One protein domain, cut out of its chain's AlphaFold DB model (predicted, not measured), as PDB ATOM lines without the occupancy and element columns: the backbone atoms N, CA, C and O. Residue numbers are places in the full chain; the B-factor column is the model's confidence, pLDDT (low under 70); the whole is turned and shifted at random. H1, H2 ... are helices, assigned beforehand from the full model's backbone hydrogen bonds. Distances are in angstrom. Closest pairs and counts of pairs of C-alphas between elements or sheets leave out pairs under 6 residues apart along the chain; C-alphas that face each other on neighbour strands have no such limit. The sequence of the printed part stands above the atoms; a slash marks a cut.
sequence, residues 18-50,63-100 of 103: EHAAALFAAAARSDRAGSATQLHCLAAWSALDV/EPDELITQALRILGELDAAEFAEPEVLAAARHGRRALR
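This is residues 18 to 50 and 63 to 100 of the 103 residues of an uncharacterized protein of Modestobacter sp. Leaf380 (UniProt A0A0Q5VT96). Four helices, H1, H2, H5 and H3, stand side by side in a four-cornered bundle, each running opposite ways to its two neighbours round the ring. A very short helix, H4, lies at one end of the bundle in the turn from H3 to H5, and the link from H1 to H2 turns at the other end. The printed part has 71 residues with five named helices, H1 to H5 in order along the chain, and no named strand; the class is all helix. It is compact, with a radius of gyration of the C-alphas of 10.7 A, and elongated, spanning 35 by 21 by 17 A.

H1 takes residues 18 to 28 and measures 15.1 A from its first C-alpha, at (-38.082, -35.110, -30.960), to its last. H2, residues 35 to 47, measures 18.2 A. H3, residues 64 to 76, also measures 18.2 A and begins with C-alpha 64 at (-40.883, -42.407, -46.699). H4 takes residues 80 to 83. H5, residues 86 to 98, measures 18.4 A and ends with C-alpha 98 at (-31.933, -41.264, -47.406).

H1, H2, H3 and H5 form a bundle, a group of helices with aligned packing. H1 and H2 are a helical hairpin: they touch, with the C-alphas of Ala 28 and Gln 38 closest at 4.1 A, and run opposite ways at a shallow tilt of 21 degrees. H2 touches H5 at a shallow tilt of 12 degrees, opposite ways; their closest C-alphas, those of Ala 44 and Ala 91, are 3.9 A apart. H5 touches H3 at a shallow tilt of 28 degrees, opposite ways, with the C-alphas of Gly 95 and Ile 68 closest at 6.1 A. H3 touches H1 at a shallow tilt of 22 degrees, opposite ways, with the C-alphas of Ala 71 and Ala 20 closest at 4.2 A. H1 and H5 are close but not clearly touching, with the C-alphas of Phe 24 and Gly 95 closest at 7.5 A. H2 and H3 are also close but not clearly touching, with the C-alphas of Cys 41 and Ile 68 closest at 7.6 A. H4 touches no helix; it is close to H5 but not clearly touching, with the C-alphas of Phe 83 and Leu 89 closest at 6.7 A, and apart from H1 and H2. In H1, H2, H3 and H5 every O i to N i+4 pair is within hydrogen-bond range; H4 is too short for such a pair.

The two C-alphas farthest apart, those of Asp 31 and Ala 81, are 35.3 A apart. Residues 51 to 62 are not printed, and C-alphas 50 and 63 stand 22.8 A apart across this cut, in the link from H2 to H3. Of the links printed whole, H3 to H4 and H4 to H5 are tight and H1 to H2 is short. The mean pLDDT of the printed part is 94.1, and no printed residue is under 70.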
ATOM      1  N   GLU A  18     -37.194 -33.976 -31.242       91.75
ATOM      2  CA  GLU A  18     -38.082 -35.110 -30.960       91.75
ATOM      3  C   GLU A  18     -39.027 -35.392 -32.129       91.75
ATOM      4  O   GLU A  18     -39.144 -36.535 -32.583       91.75
ATOM      5  N   HIS A  19     -39.640 -34.351 -32.691       91.69
ATOM      6  CA  HIS A  19     -40.546 -34.497 -33.823       91.69
ATOM      7  C   HIS A  19     -39.817 -34.958 -35.099       91.69
ATOM      8  O   HIS A  19     -40.277 -35.876 -35.782       91.69
ATOM      9  N   ALA A  20     -38.651 -34.390 -35.413       94.38
ATOM     10  CA  ALA A  20     -37.848 -34.840 -36.550       94.38
ATOM     11  C   ALA A  20     -37.380 -36.297 -36.380       94.38
ATOM     12  O   ALA A  20     -37.452 -37.094 -37.319       94.38
ATOM     13  N   ALA A  21     -36.953 -36.671 -35.173       93.62
ATOM     14  CA  ALA A  21     -36.531 -38.025 -34.844       93.62
ATOM     15  C   ALA A  21     -37.673 -39.036 -35.018       93.62
ATOM     16  O   ALA A  21     -37.479 -40.089 -35.628       93.62
ATOM     17  N   ALA A  22     -38.877 -38.698 -34.559       91.56
ATOM     18  CA  ALA A  22     -40.078 -39.499 -34.764       91.56
ATOM     19  C   ALA A  22     -40.362 -39.781 -36.249       91.56
ATOM     20  O   ALA A  22     -40.649 -40.921 -36.625       91.56
ATOM     21  N   LEU A  23     -40.241 -38.765 -37.106       93.12
ATOM     22  CA  LEU A  23     -40.447 -38.902 -38.547       93.12
ATOM     23  C   LEU A  23     -39.370 -39.779 -39.202       93.12
ATOM     24  O   LEU A  23     -39.701 -40.641 -40.019       93.12
ATOM     25  N   PHE A  24     -38.101 -39.637 -38.807       94.50
ATOM     26  CA  PHE A  24     -37.041 -40.544 -39.259       94.50
ATOM     27  C   PHE A  24     -37.288 -41.989 -38.801       94.50
ATOM     28  O   PHE A  24     -37.136 -42.911 -39.600       94.50
ATOM     29  N   ALA A  25     -37.729 -42.209 -37.562       92.44
ATOM     30  CA  ALA A  25     -38.072 -43.543 -37.067       92.44
ATOM     31  C   ALA A  25     -39.284 -44.151 -37.796       92.44
ATOM     32  O   ALA A  25     -39.334 -45.363 -38.026       92.44
ATOM     33  N   ALA A  26     -40.268 -43.336 -38.185       91.19
ATOM     34  CA  ALA A  26     -41.387 -43.779 -39.013       91.19
ATOM     35  C   ALA A  26     -40.917 -44.173 -40.424       91.19
ATOM     36  O   ALA A  26     -41.219 -45.277 -40.876       91.19
ATOM     37  N   ALA A  27     -40.103 -43.337 -41.077       92.06
ATOM     38  CA  ALA A  27     -39.538 -43.635 -42.393       92.06
ATOM     39  C   ALA A  27     -38.652 -44.896 -42.377       92.06
ATOM     40  O   ALA A  27     -38.719 -45.712 -43.295       92.06
ATOM     41  N   ALA A  28     -37.870 -45.096 -41.310       92.00
ATOM     42  CA  ALA A  28     -37.003 -46.262 -41.138       92.00
ATOM     43  C   ALA A  28     -37.767 -47.589 -41.011       92.00
ATOM     44  O   ALA A  28     -37.231 -48.632 -41.374       92.00
ATOM     45  N   ARG A  29     -39.001 -47.556 -40.493       90.25
ATOM     46  CA  ARG A  29     -39.867 -48.735 -40.320       90.25
ATOM     47  C   ARG A  29     -40.816 -48.967 -41.495       90.25
ATOM     48  O   ARG A  29     -41.595 -49.909 -41.452       90.25
ATOM     49  N   SER A  30     -40.793 -48.105 -42.509       88.69
ATOM     50  CA  SER A  30     -41.676 -48.247 -43.660       88.69
ATOM     51  C   SER A  30     -41.194 -49.358 -44.590       88.69
ATOM     52  O   SER A  30     -40.060 -49.323 -45.073       88.69
ATOM     53  N   ASP A  31     -42.090 -50.288 -44.917       88.75
ATOM     54  CA  ASP A  31     -41.847 -51.347 -45.907       88.75
ATOM     55  C   ASP A  31     -41.719 -50.804 -47.342       88.75
ATOM     56  O   ASP A  31     -41.240 -51.502 -48.234       88.75
ATOM     57  N   ARG A  32     -42.129 -49.547 -47.582       88.94
ATOM     58  CA  ARG A  32     -41.952 -48.856 -48.874       88.94
ATOM     59  C   ARG A  32     -40.555 -48.252 -49.036       88.94
ATOM     60  O   ARG A  32     -40.206 -47.815 -50.128       88.94
ATOM     61  N   ALA A  33     -39.763 -48.186 -47.965       88.19
ATOM     62  CA  ALA A  33     -38.411 -47.648 -48.012       88.19
ATOM     63  C   ALA A  33     -37.403 -48.736 -48.410       88.19
ATOM     64  O   ALA A  33     -37.374 -49.817 -47.826       88.19
ATOM     65  N   GLY A  34     -36.508 -48.423 -49.350       91.31
ATOM     66  CA  GLY A  34     -35.346 -49.267 -49.632       91.31
ATOM     67  C   GLY A  34     -34.411 -49.378 -48.419       91.31
ATOM     68  O   GLY A  34     -34.334 -48.474 -47.585       91.31
ATOM     69  N   SER A  35     -33.640 -50.465 -48.329       92.88
ATOM     70  CA  SER A  35     -32.775 -50.751 -47.168       92.88
ATOM     71  C   SER A  35     -31.755 -49.641 -46.871       92.88
ATOM     72  O   SER A  35     -31.511 -49.309 -45.711       92.88
ATOM     73  N   ALA A  36     -31.191 -49.007 -47.904       94.19
ATOM     74  CA  ALA A  36     -30.290 -47.864 -47.741       94.19
ATOM     75  C   ALA A  36     -31.000 -46.647 -47.121       94.19
ATOM     76  O   ALA A  36     -30.449 -45.993 -46.232       94.19
ATOM     77  N   THR A  37     -32.233 -46.366 -47.552       95.00
ATOM     78  CA  THR A  37     -33.086 -45.313 -46.985       95.00
ATOM     79  C   THR A  37     -33.383 -45.612 -45.522       95.00
ATOM     80  O   THR A  37     -33.173 -44.741 -44.678       95.00
ATOM     81  N   GLN A  38     -33.768 -46.850 -45.198       94.38
ATOM     82  CA  GLN A  38     -34.045 -47.271 -43.823       94.38
ATOM     83  C   GLN A  38     -32.826 -47.092 -42.907       94.38
ATOM     84  O   GLN A  38     -32.948 -46.487 -41.844       94.38
ATOM     85  N   LEU A  39     -31.634 -47.530 -43.338       96.06
ATOM     86  CA  LEU A  39     -30.385 -47.393 -42.573       96.06
ATOM     87  C   LEU A  39     -29.961 -45.938 -42.361       96.06
ATOM     88  O   LEU A  39     -29.391 -45.594 -41.325       96.06
ATOM     89  N   HIS A  40     -30.209 -45.066 -43.335       97.38
ATOM     90  CA  HIS A  40     -29.958 -43.642 -43.162       97.38
ATOM     91  C   HIS A  40     -30.996 -42.972 -42.256       97.38
ATOM     92  O   HIS A  40     -30.614 -42.109 -41.473       97.38
ATOM     93  N   CYS A  41     -32.262 -43.389 -42.288       95.38
ATOM     94  CA  CYS A  41     -33.299 -42.870 -41.389       95.38
ATOM     95  C   CYS A  41     -33.054 -43.307 -39.934       95.38
ATOM     96  O   CYS A  41     -32.866 -42.454 -39.077       95.38
ATOM     97  N   LEU A  42     -32.930 -44.617 -39.699       94.75
ATOM     98  CA  LEU A  42     -31.803 -45.222 -38.990       94.75
ATOM     99  C   LEU A  42     -30.896 -44.323 -38.128       94.75
ATOM    100  O   LEU A  42     -31.174 -43.928 -36.996       94.75
ATOM    101  N   ALA A  43     -29.765 -44.017 -38.763       96.38
ATOM    102  CA  ALA A  43     -28.698 -43.179 -38.252       96.38
ATOM    103  C   ALA A  43     -29.136 -41.735 -37.962       96.38
ATOM    104  O   ALA A  43     -28.594 -41.114 -37.052       96.38
ATOM    105  N   ALA A  44     -30.088 -41.182 -38.725       96.25
ATOM    106  CA  ALA A  44     -30.592 -39.832 -38.483       96.25
ATOM    107  C   ALA A  44     -31.368 -39.742 -37.165       96.25
ATOM    108  O   ALA A  44     -31.129 -38.829 -36.382       96.25
ATOM    109  N   TRP A  45     -32.240 -40.716 -36.899       95.12
ATOM    110  CA  TRP A  45     -32.958 -40.843 -35.634       95.12
ATOM    111  C   TRP A  45     -31.991 -41.016 -34.459       95.12
ATOM    112  O   TRP A  45     -32.078 -40.266 -33.491       95.12
ATOM    113  N   SER A  46     -31.024 -41.938 -34.564       93.19
ATOM    114  CA  SER A  46     -30.064 -42.173 -33.476       93.19
ATOM    115  C   SER A  46     -29.164 -40.970 -33.195       93.19
ATOM    116  O   SER A  46     -28.721 -40.792 -32.069       93.19
ATOM    117  N   ALA A  47     -28.868 -40.158 -34.214       95.81
ATOM    118  CA  ALA A  47     -28.017 -38.982 -34.061       95.81
ATOM    119  C   ALA A  47     -28.674 -37.872 -33.238       95.81
ATOM    120  O   ALA A  47     -27.949 -37.103 -32.627       95.81
ATOM    121  N   LEU A  48     -30.009 -37.783 -33.220       92.25
ATOM    122  CA  LEU A  48     -30.732 -36.743 -32.480       92.25
ATOM    123  C   LEU A  48     -30.794 -37.003 -30.966       92.25
ATOM    124  O   LEU A  48     -31.277 -36.134 -30.251       92.25
ATOM    125  N   ASP A  49     -30.321 -38.169 -30.500       84.12
ATOM    126  CA  ASP A  49     -30.232 -38.567 -29.081       84.12
ATOM    127  C   ASP A  49     -31.508 -38.274 -28.268       84.12
ATOM    128  O   ASP A  49     -31.479 -37.861 -27.110       84.12
ATOM    129  N   VAL A  50     -32.668 -38.453 -28.906       77.12
ATOM    130  CA  VAL A  50     -33.958 -38.177 -28.275       77.12
ATOM    131  C   VAL A  50     -34.358 -39.331 -27.350       77.12
ATOM    132  O   VAL A  50     -34.158 -40.504 -27.701       77.12
ATOM    133  N   GLU A  63     -45.634 -41.590 -47.393       90.56
ATOM    134  CA  GLU A  63     -44.466 -42.056 -48.144       90.56
ATOM    135  C   GLU A  63     -43.165 -41.748 -47.375       90.56
ATOM    136  O   GLU A  63     -43.041 -40.672 -46.780       90.56
ATOM    137  N   PRO A  64     -42.152 -42.640 -47.394       92.19
ATOM    138  CA  PRO A  64     -40.883 -42.407 -46.699       92.19
ATOM    139  C   PRO A  64     -40.230 -41.071 -47.069       92.19
ATOM    140  O   PRO A  64     -39.767 -40.349 -46.189       92.19
ATOM    141  N   ASP A  65     -40.242 -40.712 -48.356       94.62
ATOM    142  CA  ASP A  65     -39.668 -39.458 -48.861       94.62
ATOM    143  C   ASP A  65     -40.369 -38.223 -48.259       94.62
ATOM    144  O   ASP A  65     -39.714 -37.214 -47.982       94.62
ATOM    145  N   GLU A  66     -41.681 -38.294 -48.004       94.38
ATOM    146  CA  GLU A  66     -42.459 -37.212 -47.386       94.38
ATOM    147  C   GLU A  66     -42.097 -37.050 -45.909       94.38
ATOM    148  O   GLU A  66     -41.825 -35.936 -45.458       94.38
ATOM    149  N   LEU A  67     -42.013 -38.166 -45.175       94.44
ATOM    150  CA  LEU A  67     -41.596 -38.189 -43.771       94.44
ATOM    151  C   LEU A  67     -40.180 -37.621 -43.603       94.44
ATOM    152  O   LEU A  67     -39.949 -36.758 -42.756       94.44
ATOM    153  N   ILE A  68     -39.242 -38.051 -44.453       96.19
ATOM    154  CA  ILE A  68     -37.855 -37.570 -44.447       96.19
ATOM    155  C   ILE A  68     -37.799 -36.076 -44.781       96.19
ATOM    156  O   ILE A  68     -37.081 -35.318 -44.128       96.19
ATOM    157  N   THR A  69     -38.555 -35.633 -45.787       97.12
ATOM    158  CA  THR A  69     -38.598 -34.220 -46.185       97.12
ATOM    159  C   THR A  69     -39.153 -33.347 -45.064       97.12
ATOM    160  O   THR A  69     -38.589 -32.291 -44.779       97.12
ATOM    161  N   GLN A  70     -40.218 -33.792 -44.397       96.56
ATOM    162  CA  GLN A  70     -40.800 -33.066 -43.275       96.56
ATOM    163  C   GLN A  70     -39.843 -33.014 -42.077       96.56
ATOM    164  O   GLN A  70     -39.685 -31.950 -41.484       96.56
ATOM    165  N   ALA A  71     -39.136 -34.107 -41.771       96.19
ATOM    166  CA  ALA A  71     -38.111 -34.120 -40.727       96.19
ATOM    167  C   ALA A  71     -36.992 -33.107 -41.013       96.19
ATOM    168  O   ALA A  71     -36.613 -32.321 -40.149       96.19
ATOM    169  N   LEU A  72     -36.493 -33.078 -42.254       98.06
ATOM    170  CA  LEU A  72     -35.465 -32.126 -42.678       98.06
ATOM    171  C   LEU A  72     -35.954 -30.675 -42.638       98.06
ATOM    172  O   LEU A  72     -35.158 -29.787 -42.337       98.06
ATOM    173  N   ARG A  73     -37.237 -30.429 -42.930       97.69
ATOM    174  CA  ARG A  73     -37.842 -29.098 -42.803       97.69
ATOM    175  C   ARG A  73     -37.866 -28.641 -41.348       97.69
ATOM    176  O   ARG A  73     -37.395 -27.546 -41.090       97.69
ATOM    177  N   ILE A  74     -38.325 -29.490 -40.425       96.38
ATOM    178  CA  ILE A  74     -38.356 -29.182 -38.985       96.38
ATOM    179  C   ILE A  74     -36.952 -28.835 -38.479       96.38
ATOM    180  O   ILE A  74     -36.769 -27.816 -37.825       96.38
ATOM    181  N   LEU A  75     -35.938 -29.631 -38.838       96.38
ATOM    182  CA  LEU A  75     -34.556 -29.304 -38.471       96.38
ATOM    183  C   LEU A  75     -34.090 -27.983 -39.097       96.38
ATOM    184  O   LEU A  75     -33.353 -27.238 -38.467       96.38
ATOM    185  N   GLY A  76     -34.504 -27.677 -40.327       95.88
ATOM    186  CA  GLY A  76     -34.155 -26.430 -41.012       95.88
ATOM    187  C   GLY A  76     -34.859 -25.176 -40.481       95.88
ATOM    188  O   GLY A  76     -34.479 -24.079 -40.883       95.88
ATOM    189  N   GLU A  77     -35.868 -25.326 -39.621       95.88
ATOM    190  CA  GLU A  77     -36.564 -24.222 -38.941       95.88
ATOM    191  C   GLU A  77     -35.900 -23.835 -37.611       95.88
ATOM    192  O   GLU A  77     -36.229 -22.788 -37.053       95.88
ATOM    193  N   LEU A  78     -34.947 -24.644 -37.130       94.12
ATOM    194  CA  LEU A  78     -34.102 -24.304 -35.986       94.12
ATOM    195  C   LEU A  78     -33.295 -23.033 -36.258       94.12
ATOM    196  O   LEU A  78     -32.964 -22.707 -37.406       94.12
ATOM    197  N   ASP A  79     -32.925 -22.335 -35.187       93.94
ATOM    198  CA  ASP A  79     -32.019 -21.204 -35.326       93.94
ATOM    199  C   ASP A  79     -30.621 -21.659 -35.798       93.94
ATOM    200  O   ASP A  79     -30.267 -22.840 -35.798       93.94
ATOM    201  N   ALA A  80     -29.795 -20.708 -36.238       94.00
ATOM    202  CA  ALA A  80     -28.488 -21.034 -36.803       94.00
ATOM    203  C   ALA A  80     -27.525 -21.696 -35.797       94.00
ATOM    204  O   ALA A  80     -26.638 -22.435 -36.226       94.00
ATOM    205  N   ALA A  81     -27.660 -21.420 -34.496       93.44
ATOM    206  CA  ALA A  81     -26.798 -21.989 -33.465       93.44
ATOM    207  C   ALA A  81     -27.216 -23.429 -33.140       93.44
ATOM    208  O   ALA A  81     -26.367 -24.315 -33.100       93.44
ATOM    209  N   GLU A  82     -28.518 -23.664 -33.003       93.50
ATOM    210  CA  GLU A  82     -29.124 -24.975 -32.766       93.50
ATOM    211  C   GLU A  82     -28.946 -25.904 -33.969       93.50
ATOM    212  O   GLU A  82     -28.583 -27.069 -33.823       93.50
ATOM    213  N   PHE A  83     -29.136 -25.391 -35.190       95.06
ATOM    214  CA  PHE A  83     -28.897 -26.172 -36.402       95.06
ATOM    215  C   PHE A  83     -27.425 -26.568 -36.562       95.06
ATOM    216  O   PHE A  83     -27.120 -27.603 -37.160       95.06
ATOM    217  N   ALA A  84     -26.502 -25.746 -36.053       95.50
ATOM    218  CA  ALA A  84     -25.069 -26.012 -36.109       95.50
ATOM    219  C   ALA A  84     -24.607 -27.075 -35.101       95.50
ATOM    220  O   ALA A  84     -23.443 -27.486 -35.162       95.50
ATOM    221  N   GLU A  85     -25.486 -27.546 -34.213       95.00
ATOM    222  CA  GLU A  85     -25.155 -28.621 -33.287       95.00
ATOM    223  C   GLU A  85     -24.760 -29.905 -34.042       95.00
ATOM    224  O   GLU A  85     -25.379 -30.264 -35.057       95.00
ATOM    225  N   PRO A  86     -23.694 -30.605 -33.607       96.38
ATOM    226  CA  PRO A  86     -23.164 -31.768 -34.316       96.38
ATOM    227  C   PRO A  86     -24.206 -32.860 -34.583       96.38
ATOM    228  O   PRO A  86     -24.208 -33.447 -35.672       96.38
ATOM    229  N   GLU A  87     -25.088 -33.099 -33.616       95.31
ATOM    230  CA  GLU A  87     -26.176 -34.075 -33.636       95.31
ATOM    231  C   GLU A  87     -27.178 -33.739 -34.747       95.31
ATOM    232  O   GLU A  87     -27.485 -34.573 -35.605       95.31
ATOM    233  N   VAL A  88     -27.604 -32.473 -34.807       96.44
ATOM    234  CA  VAL A  88     -28.546 -31.957 -35.810       96.44
ATOM    235  C   VAL A  88     -27.936 -32.014 -37.210       96.44
ATOM    236  O   VAL A  88     -28.570 -32.496 -38.157       96.44
ATOM    237  N   LEU A  89     -26.670 -31.616 -37.362       97.75
ATOM    238  CA  LEU A  89     -25.970 -31.708 -38.643       97.75
ATOM    239  C   LEU A  89     -25.774 -33.160 -39.098       97.75
ATOM    240  O   LEU A  89     -25.817 -33.446 -40.301       97.75
ATOM    241  N   ALA A  90     -25.495 -34.083 -38.177       98.00
ATOM    242  CA  ALA A  90     -25.390 -35.506 -38.482       98.00
ATOM    243  C   ALA A  90     -26.741 -36.061 -38.949       98.00
ATOM    244  O   ALA A  90     -26.806 -36.670 -40.025       98.00
ATOM    245  N   ALA A  91     -27.820 -35.761 -38.225       97.88
ATOM    246  CA  ALA A  91     -29.175 -36.157 -38.584       97.88
ATOM    247  C   ALA A  91     -29.585 -35.624 -39.962       97.88
ATOM    248  O   ALA A  91     -29.974 -36.395 -40.843       97.88
ATOM    249  N   ALA A  92     -29.383 -34.328 -40.215       97.94
ATOM    250  CA  ALA A  92     -29.685 -33.704 -41.500       97.94
ATOM    251  C   ALA A  92     -28.871 -34.312 -42.658       97.94
ATOM    252  O   ALA A  92     -29.383 -34.507 -43.767       97.94
ATOM    253  N   ARG A  93     -27.596 -34.657 -42.423       98.19
ATOM    254  CA  ARG A  93     -26.753 -35.344 -43.416       98.19
ATOM    255  C   ARG A  93     -27.285 -36.731 -43.755       98.19
ATOM    256  O   ARG A  93     -27.319 -37.082 -44.936       98.19
ATOM    257  N   HIS A  94     -27.686 -37.504 -42.753       97.94
ATOM    258  CA  HIS A  94     -28.244 -38.834 -42.955       97.94
ATOM    259  C   HIS A  94     -29.620 -38.779 -43.629       97.94
ATOM    260  O   HIS A  94     -29.793 -39.430 -44.660       97.94
ATOM    261  N   GLY A  95     -30.531 -37.910 -43.183       97.12
ATOM    262  CA  GLY A  95     -31.829 -37.699 -43.835       97.12
ATOM    263  C   GLY A  95     -31.689 -37.299 -45.310       97.12
ATOM    264  O   GLY A  95     -32.322 -37.877 -46.190       97.12
ATOM    265  N   ARG A  96     -30.755 -36.397 -45.636       97.56
ATOM    266  CA  ARG A  96     -30.456 -36.047 -47.036       97.56
ATOM    267  C   ARG A  96     -29.914 -37.209 -47.868       97.56
ATOM    268  O   ARG A  96     -30.123 -37.222 -49.079       97.56
ATOM    269  N   ARG A  97     -29.149 -38.131 -47.273       97.00
ATOM    270  CA  ARG A  97     -28.666 -39.333 -47.973       97.00
ATOM    271  C   ARG A  97     -29.796 -40.332 -48.195       97.00
ATOM    272  O   ARG A  97     -29.817 -40.949 -49.252       97.00
ATOM    273  N   ALA A  98     -30.745 -40.425 -47.264       95.81
ATOM    274  CA  ALA A  98     -31.933 -41.264 -47.406       95.81
ATOM    275  C   ALA A  98     -32.765 -40.883 -48.649       95.81
ATOM    276  O   ALA A  98     -33.143 -41.766 -49.408       95.81
ATOM    277  N   LEU A  99     -32.922 -39.583 -48.947       94.44
ATOM    278  CA  LEU A  99     -33.599 -39.100 -50.171       94.44
ATOM    279  C   LEU A  99     -32.830 -39.357 -51.480       94.44
ATOM    280  O   LEU A  99     -33.368 -39.174 -52.569       94.44
ATOM    281  N   ARG A 100     -31.538 -39.688 -51.393       88.69
ATOM    282  CA  ARG A 100     -30.651 -39.895 -52.551       88.69
ATOM    283  C   ARG A 100     -30.338 -41.369 -52.798       88.69
ATOM    284  O   ARG A 100     -29.577 -41.665 -53.717       88.69
TER     285      ARG A 100